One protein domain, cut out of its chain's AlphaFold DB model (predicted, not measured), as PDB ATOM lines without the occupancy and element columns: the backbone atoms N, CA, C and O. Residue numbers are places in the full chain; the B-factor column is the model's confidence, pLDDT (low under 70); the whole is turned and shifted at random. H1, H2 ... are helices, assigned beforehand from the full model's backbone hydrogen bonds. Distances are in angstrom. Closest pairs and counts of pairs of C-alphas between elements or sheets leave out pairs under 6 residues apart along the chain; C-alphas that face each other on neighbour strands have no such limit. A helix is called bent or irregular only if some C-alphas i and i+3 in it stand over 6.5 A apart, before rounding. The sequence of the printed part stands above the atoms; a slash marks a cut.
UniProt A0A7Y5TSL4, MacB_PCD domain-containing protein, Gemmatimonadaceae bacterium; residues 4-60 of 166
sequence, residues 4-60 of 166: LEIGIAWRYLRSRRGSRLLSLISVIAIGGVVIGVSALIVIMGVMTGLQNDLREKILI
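What this domain is: This is residues 4 to 60 of the 166 residues of the protein "MacB_PCD domain-containing protein" of Gemmatimonadaceae bacterium (UniProt A0A7Y5TSL4). The model is a lopsided L: a short helix, H1, and one very long helix, H2, which meet in a corner where the end of H1 comes near the beginning of H2. H2 makes the long axis, and from residue 28 onward it sticks out with nothing beside it. The printed part has 57 residues with two named helices, H1 then H2, and no named strand; the class is all helix. The whole is extended, with a radius of gyration of the C-alphas of 20.2 A and spans of 64 by 26 by 6 A.

How they stand to each other: H1, residues 4 to 13, is joined to H2, residues 20 to 59, by a short link of 6 residues. The two helices are close but not clearly touching, with 2 pairs of C-alphas within 8 A. Their closest C-alphas, those of Leu 13 and Ser 23, are 7.5 A apart. Their lines are about perpendicular at 72 degrees, only just past a steep tilt, and their centres are 27.0 A apart. Residues 4 to 11 of H1 stand free, and so do residues 28 to 60, of which 28 to 59 belong to H2. In both H1 and H2 every O i to N i+4 pair is within hydrogen-bond range.

Where its parts are: H1 begins at C-alpha 4 at (20.217, -43.149, 9.705) and ends at C-alpha 13 at (7.576, -46.087, 4.318), 14.1 A from first to last C-alpha. H2 begins at C-alpha 20 at (-2.142, -52.604, 5.345) and ends at C-alpha 59 at (19.873, -26.931, -42.084), 58.3 A from first to last C-alpha. Neither helix is bent.

The domain as a whole: The two C-alphas farthest apart, those of Gly 18 and Ile 60, are 65.0 A apart. The printed part has no cut. The mean pLDDT of the printed part is 84.9, and it is under 70 at residues 14 to 19 and at residue 60.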
ATOM      1  N   LEU A   4      21.271 -43.070   8.695       84.88
ATOM      2  CA  LEU A   4      20.217 -43.149   9.705       84.88
ATOM      3  C   LEU A   4      18.913 -42.479   9.245       84.88
ATOM      4  O   LEU A   4      17.859 -43.086   9.405       84.88
ATOM      5  N   GLU A   5      18.963 -41.297   8.621       84.44
ATOM      6  CA  GLU A   5      17.779 -40.603   8.081       84.44
ATOM      7  C   GLU A   5      17.056 -41.463   7.033       84.44
ATOM      8  O   GLU A   5      15.848 -41.670   7.126       84.44
ATOM      9  N   ILE A   6      17.803 -42.040   6.084       82.94
ATOM     10  CA  ILE A   6      17.257 -42.930   5.044       82.94
ATOM     11  C   ILE A   6      16.707 -44.222   5.661       82.94
ATOM     12  O   ILE A   6      15.632 -44.683   5.278       82.94
ATOM     13  N   GLY A   7      17.406 -44.796   6.646       82.62
ATOM     14  CA  GLY A   7      16.949 -45.988   7.362       82.62
ATOM     15  C   GLY A   7      15.650 -45.757   8.141       82.62
ATOM     16  O   GLY A   7      14.761 -46.610   8.129       82.62
ATOM     17  N   ILE A   8      15.502 -44.587   8.772       80.75
ATOM     18  CA  ILE A   8      14.275 -44.180   9.467       80.75
ATOM     19  C   ILE A   8      13.155 -43.928   8.452       80.75
ATOM     20  O   ILE A   8      12.060 -44.462   8.625       80.75
ATOM     21  N   ALA A   9      13.430 -43.195   7.370       80.44
ATOM     22  CA  ALA A   9      12.461 -42.913   6.314       80.44
ATOM     23  C   ALA A   9      11.923 -44.201   5.670       80.44
ATOM     24  O   ALA A   9      10.711 -44.391   5.598       80.44
ATOM     25  N   TRP A  10      12.800 -45.136   5.290       79.75
ATOM     26  CA  TRP A  10      12.403 -46.421   4.707       79.75
ATOM     27  C   TRP A  10      11.611 -47.290   5.687       79.75
ATOM     28  O   TRP A  10      10.674 -47.975   5.284       79.75
ATOM     29  N   ARG A  11      11.937 -47.244   6.987       76.69
ATOM     30  CA  ARG A  11      11.186 -47.955   8.035       76.69
ATOM     31  C   ARG A  11       9.778 -47.388   8.230       76.69
ATOM     32  O   ARG A  11       8.869 -48.146   8.550       76.69
ATOM     33  N   TYR A  12       9.595 -46.083   8.041       73.56
ATOM     34  CA  TYR A  12       8.274 -45.450   8.065       73.56
ATOM     35  C   TYR A  12       7.490 -45.681   6.764       73.56
ATOM     36  O   TYR A  12       6.276 -45.869   6.822       73.56
ATOM     37  N   LEU A  13       8.172 -45.747   5.616       74.06
ATOM     38  CA  LEU A  13       7.576 -46.087   4.318       74.06
ATOM     39  C   LEU A  13       7.127 -47.560   4.260       74.06
ATOM     40  O   LEU A  13       6.066 -47.894   3.735       74.06
ATOM     41  N   ARG A  14       7.930 -48.464   4.831       68.44
ATOM     42  CA  ARG A  14       7.694 -49.910   4.869       68.44
ATOM     43  C   ARG A  14       6.844 -50.283   6.087       68.44
ATOM     44  O   ARG A  14       7.364 -50.799   7.064       68.44
ATOM     45  N   SER A  15       5.540 -50.017   5.981       63.03
ATOM     46  CA  SER A  15       4.413 -50.553   6.771       63.03
ATOM     47  C   SER A  15       4.644 -50.851   8.270       63.03
ATOM     48  O   SER A  15       5.339 -51.788   8.664       63.03
ATOM     49  N   ARG A  16       3.903 -50.145   9.136       60.34
ATOM     50  CA  ARG A  16       3.684 -50.540  10.539       60.34
ATOM     51  C   ARG A  16       2.695 -51.716  10.583       60.34
ATOM     52  O   ARG A  16       1.666 -51.675   9.914       60.34
ATOM     53  N   ARG A  17       2.981 -52.720  11.424       56.41
ATOM     54  CA  ARG A  17       2.307 -54.034  11.619       56.41
ATOM     55  C   ARG A  17       0.760 -54.057  11.757       56.41
ATOM     56  O   ARG A  17       0.218 -55.139  11.931       56.41
ATOM     57  N   GLY A  18       0.051 -52.927  11.662       59.31
ATOM     58  CA  GLY A  18      -1.407 -52.815  11.820       59.31
ATOM     59  C   GLY A  18      -2.164 -52.038  10.728       59.31
ATOM     60  O   GLY A  18      -3.380 -51.944  10.821       59.31
ATOM     61  N   SER A  19      -1.511 -51.492   9.691       64.62
ATOM     62  CA  SER A  19      -2.186 -50.648   8.682       64.62
ATOM     63  C   SER A  19      -1.819 -51.011   7.233       64.62
ATOM     64  O   SER A  19      -1.167 -50.253   6.513       64.62
ATOM     65  N   ARG A  20      -2.284 -52.178   6.760       71.19
ATOM     66  CA  ARG A  20      -2.142 -52.604   5.345       71.19
ATOM     67  C   ARG A  20      -2.669 -51.561   4.349       71.19
ATOM     68  O   ARG A  20      -2.063 -51.383   3.297       71.19
ATOM     69  N   LEU A  21      -3.734 -50.837   4.703       74.62
ATOM     70  CA  LEU A  21      -4.317 -49.780   3.868       74.62
ATOM     71  C   LEU A  21      -3.330 -48.632   3.598       74.62
ATOM     72  O   LEU A  21      -3.211 -48.181   2.464       74.62
ATOM     73  N   LEU A  22      -2.557 -48.214   4.607       76.44
ATOM     74  CA  LEU A  22      -1.566 -47.139   4.460       76.44
ATOM     75  C   LEU A  22      -0.409 -47.551   3.536       76.44
ATOM     76  O   LEU A  22       0.075 -46.757   2.730       76.44
ATOM     77  N   SER A  23       0.010 -48.818   3.632       78.75
ATOM     78  CA  SER A  23       1.039 -49.384   2.756       78.75
ATOM     79  C   SER A  23       0.565 -49.474   1.306       78.75
ATOM     80  O   SER A  23       1.353 -49.221   0.401       78.75
ATOM     81  N   LEU A  24      -0.710 -49.810   1.079       83.44
ATOM     82  CA  LEU A  24      -1.291 -49.890  -0.260       83.44
ATOM     83  C   LEU A  24      -1.358 -48.509  -0.925       83.44
ATOM     84  O   LEU A  24      -0.898 -48.355  -2.052       83.44
ATOM     85  N   ILE A  25      -1.863 -47.500  -0.207       87.00
ATOM     86  CA  ILE A  25      -1.954 -46.121  -0.714       87.00
ATOM     87  C   ILE A  25      -0.565 -45.587  -1.077       87.00
ATOM     88  O   ILE A  25      -0.393 -45.011  -2.146       87.00
ATOM     89  N   SER A  26       0.438 -45.827  -0.228       85.12
ATOM     90  CA  SER A  26       1.810 -45.360  -0.471       85.12
ATOM     91  C   SER A  26       2.420 -45.983  -1.731       85.12
ATOM     92  O   SER A  26       3.053 -45.284  -2.518       85.12
ATOM     93  N   VAL A  27       2.198 -47.282  -1.963       85.62
ATOM     94  CA  VAL A  27       2.682 -47.974  -3.170       85.62
ATOM     95  C   VAL A  27       1.988 -47.449  -4.424       85.62
ATOM     96  O   VAL A  27       2.663 -47.185  -5.416       85.62
ATOM     97  N   ILE A  28       0.667 -47.252  -4.381       92.00
ATOM     98  CA  ILE A  28      -0.090 -46.707  -5.517       92.00
ATOM     99  C   ILE A  28       0.350 -45.269  -5.819       92.00
ATOM    100  O   ILE A  28       0.580 -44.938  -6.979       92.00
ATOM    101  N   ALA A  29       0.528 -44.432  -4.793       92.69
ATOM    102  CA  ALA A  29       0.977 -43.051  -4.956       92.69
ATOM    103  C   ALA A  29       2.373 -42.974  -5.593       92.69
ATOM    104  O   ALA A  29       2.565 -42.261  -6.577       92.69
ATOM    105  N   ILE A  30       3.333 -43.754  -5.086       91.56
ATOM    106  CA  ILE A  30       4.688 -43.812  -5.649       91.56
ATOM    107  C   ILE A  30       4.650 -44.376  -7.075       91.56
ATOM    108  O   ILE A  30       5.282 -43.814  -7.964       91.56
ATOM    109  N   GLY A  31       3.876 -45.438  -7.318       96.31
ATOM    110  CA  GLY A  31       3.705 -46.020  -8.649       96.31
ATOM    111  C   GLY A  31       3.143 -45.020  -9.661       96.31
ATOM    112  O   GLY A  31       3.673 -44.903 -10.763       96.31
ATOM    113  N   GLY A  32       2.132 -44.239  -9.270       97.19
ATOM    114  CA  GLY A  32       1.555 -43.187 -10.105       97.19
ATOM    115  C   GLY A  32       2.561 -42.091 -10.455       97.19
ATOM    116  O   GLY A  32       2.671 -41.715 -11.620       97.19
ATOM    117  N   VAL A  33       3.351 -41.628  -9.479       97.06
ATOM    118  CA  VAL A  33       4.415 -40.639  -9.721       97.06
ATOM    119  C   VAL A  33       5.485 -41.205 -10.653       97.06
ATOM    120  O   VAL A  33       5.876 -40.532 -11.602       97.06
ATOM    121  N   VAL A  34       5.924 -42.449 -10.438       97.62
ATOM    122  CA  VAL A  34       6.922 -43.102 -11.298       97.62
ATOM    123  C   VAL A  34       6.418 -43.199 -12.735       97.62
ATOM    124  O   VAL A  34       7.144 -42.815 -13.650       97.62
ATOM    125  N   ILE A  35       5.181 -43.653 -12.949       98.19
ATOM    126  CA  ILE A  35       4.593 -43.763 -14.292       98.19
ATOM    127  C   ILE A  35       4.443 -42.378 -14.932       98.19
ATOM    128  O   ILE A  35       4.848 -42.194 -16.079       98.19
ATOM    129  N   GLY A  36       3.923 -41.394 -14.194       98.19
ATOM    130  CA  GLY A  36       3.712 -40.035 -14.699       98.19
ATOM    131  C   GLY A  36       5.013 -39.339 -15.100       98.19
ATOM    132  O   GLY A  36       5.120 -38.801 -16.202       98.19
ATOM    133  N   VAL A  37       6.033 -39.402 -14.241       98.06
ATOM    134  CA  VAL A  37       7.350 -38.813 -14.520       98.06
ATOM    135  C   VAL A  37       8.046 -39.560 -15.656       98.06
ATOM    136  O   VAL A  37       8.610 -38.921 -16.539       98.06
ATOM    137  N   SER A  38       7.964 -40.894 -15.689       98.00
ATOM    138  CA  SER A  38       8.554 -41.687 -16.778       98.00
ATOM    139  C   SER A  38       7.937 -41.325 -18.125       98.00
ATOM    140  O   SER A  38       8.667 -41.088 -19.085       98.00
ATOM    141  N   ALA A  39       6.606 -41.213 -18.198       97.69
ATOM    142  CA  ALA A  39       5.915 -40.801 -19.417       97.69
ATOM    143  C   ALA A  39       6.363 -39.406 -19.884       97.69
ATOM    144  O   ALA A  39       6.662 -39.221 -21.063       97.69
ATOM    145  N   LEU A  40       6.482 -38.444 -18.962       97.75
ATOM    146  CA  LEU A  40       6.942 -37.092 -19.284       97.75
ATOM    147  C   LEU A  40       8.388 -37.077 -19.804       97.75
ATOM    148  O   LEU A  40       8.669 -36.413 -20.801       97.75
ATOM    149  N   ILE A  41       9.291 -37.836 -19.174       97.38
ATOM    150  CA  ILE A  41      10.689 -37.964 -19.611       97.38
ATOM    151  C   ILE A  41      10.763 -38.580 -21.012       97.38
ATOM    152  O   ILE A  41      11.501 -38.074 -21.856       97.38
ATOM    153  N   VAL A  42       9.990 -39.636 -21.286       97.69
ATOM    154  CA  VAL A  42       9.967 -40.281 -22.609       97.69
ATOM    155  C   VAL A  42       9.482 -39.311 -23.682       97.69
ATOM    156  O   VAL A  42      10.131 -39.182 -24.717       97.69
ATOM    157  N   ILE A  43       8.385 -38.589 -23.436       97.44
ATOM    158  CA  ILE A  43       7.845 -37.614 -24.395       97.44
ATOM    159  C   ILE A  43       8.859 -36.502 -24.661       97.44
ATOM    160  O   ILE A  43       9.125 -36.187 -25.820       97.44
ATOM    161  N   MET A  44       9.461 -35.946 -23.608       97.62
ATOM    162  CA  MET A  44      10.525 -34.948 -23.737       97.62
ATOM    163  C   MET A  44      11.688 -35.493 -24.571       97.62
ATOM    164  O   MET A  44      12.119 -34.836 -25.512       97.62
ATOM    165  N   GLY A  45      12.140 -36.718 -24.297       97.38
ATOM    166  CA  GLY A  45      13.213 -37.364 -25.051       97.38
ATOM    167  C   GLY A  45      12.888 -37.524 -26.538       97.38
ATOM    168  O   GLY A  45      13.713 -37.183 -27.385       97.38
ATOM    169  N   VAL A  46      11.676 -37.980 -26.866       96.94
ATOM    170  CA  VAL A  46      11.220 -38.124 -28.258       96.94
ATOM    171  C   VAL A  46      11.132 -36.765 -28.948       96.94
ATOM    172  O   VAL A  46      11.661 -36.608 -30.048       96.94
ATOM    173  N   MET A  47      10.508 -35.775 -28.305       96.88
ATOM    174  CA  MET A  47      10.337 -34.436 -28.874       96.88
ATOM    175  C   MET A  47      11.683 -33.748 -29.104       96.88
ATOM    176  O   MET A  47      11.915 -33.213 -30.185       96.88
ATOM    177  N   THR A  48      12.597 -33.806 -28.133       94.62
ATOM    178  CA  THR A  48      13.943 -33.238 -28.267       94.62
ATOM    179  C   THR A  48      14.758 -33.964 -29.338       94.62
ATOM    180  O   THR A  48      15.402 -33.309 -30.156       94.62
ATOM    181  N   GLY A  49      14.710 -35.299 -29.384       93.06
ATOM    182  CA  GLY A  49      15.402 -36.084 -30.408       93.06
ATOM    183  C   GLY A  49      14.912 -35.755 -31.819       93.06
ATOM    184  O   GLY A  49      15.717 -35.452 -32.699       93.06
ATOM    185  N   LEU A  50      13.591 -35.729 -32.014       92.69
ATOM    186  CA  LEU A  50      12.979 -35.373 -33.292       92.69
ATOM    187  C   LEU A  50      13.305 -33.933 -33.694       92.69
ATOM    188  O   LEU A  50      13.645 -33.684 -34.845       92.69
ATOM    189  N   GLN A  51      13.224 -32.982 -32.762       89.81
ATOM    190  CA  GLN A  51      13.547 -31.584 -33.036       89.81
ATOM    191  C   GLN A  51      14.992 -31.425 -33.513       89.81
ATOM    192  O   GLN A  51      15.233 -30.684 -34.463       89.81
ATOM    193  N   ASN A  52      15.939 -32.128 -32.889       89.25
ATOM    194  CA  ASN A  52      17.341 -32.088 -33.290       89.25
ATOM    195  C   ASN A  52      17.552 -32.703 -34.679       89.25
ATOM    196  O   ASN A  52      18.156 -32.058 -35.532       89.25
ATOM    197  N   ASP A  53      16.987 -33.886 -34.939       88.19
ATOM    198  CA  ASP A  53      17.108 -34.570 -36.235       88.19
ATOM    199  C   ASP A  53      16.442 -33.770 -37.371       88.19
ATOM    200  O   ASP A  53      17.007 -33.621 -38.455       88.19
ATOM    201  N   LEU A  54      15.270 -33.178 -37.124       86.81
ATOM    202  CA  LEU A  54      14.609 -32.301 -38.093       86.81
ATOM    203  C   LEU A  54      15.396 -31.011 -38.320       86.81
ATOM    204  O   LEU A  54      15.559 -30.599 -39.467       86.81
ATOM    205  N   ARG A  55      15.900 -30.379 -37.254       84.25
ATOM    206  CA  ARG A  55      16.717 -29.166 -37.358       84.25
ATOM    207  C   ARG A  55      17.962 -29.429 -38.193       84.25
ATOM    208  O   ARG A  55      18.237 -28.666 -39.111       84.25
ATOM    209  N   GLU A  56      18.678 -30.508 -37.908       83.19
ATOM    210  CA  GLU A  56      19.868 -30.893 -38.658       83.19
ATOM    211  C   GLU A  56      19.523 -31.134 -40.133       83.19
ATOM    212  O   GLU A  56      20.103 -30.494 -41.006       83.19
ATOM    213  N   LYS A  57      18.488 -31.931 -40.433       79.62
ATOM    214  CA  LYS A  57      18.054 -32.189 -41.819       79.62
ATOM    215  C   LYS A  57      17.591 -30.953 -42.588       79.62
ATOM    216  O   LYS A  57      17.790 -30.910 -43.797       79.62
ATOM    217  N   ILE A  58      16.961 -29.976 -41.934       74.81
ATOM    218  CA  ILE A  58      16.514 -28.727 -42.580       74.81
ATOM    219  C   ILE A  58      17.700 -27.793 -42.858       74.81
ATOM    220  O   ILE A  58      17.731 -27.109 -43.886       74.81
ATOM    221  N   LEU A  59      18.675 -27.758 -41.946       70.00
ATOM    222  CA  LEU A  59      19.873 -26.931 -42.084       70.00
ATOM    223  C   LEU A  59      20.874 -27.524 -43.087       70.00
ATOM    224  O   LEU A  59      21.631 -26.775 -43.705       70.00
ATOM    225  N   ILE A  60      20.855 -28.842 -43.312       64.06
ATOM    226  CA  ILE A  60      21.675 -29.490 -44.342       64.06
ATOM    227  C   ILE A  60      21.297 -28.940 -45.728       64.06
ATOM    228  O   ILE A  60      20.233 -29.219 -46.275       64.06
TER     229      ILE A  60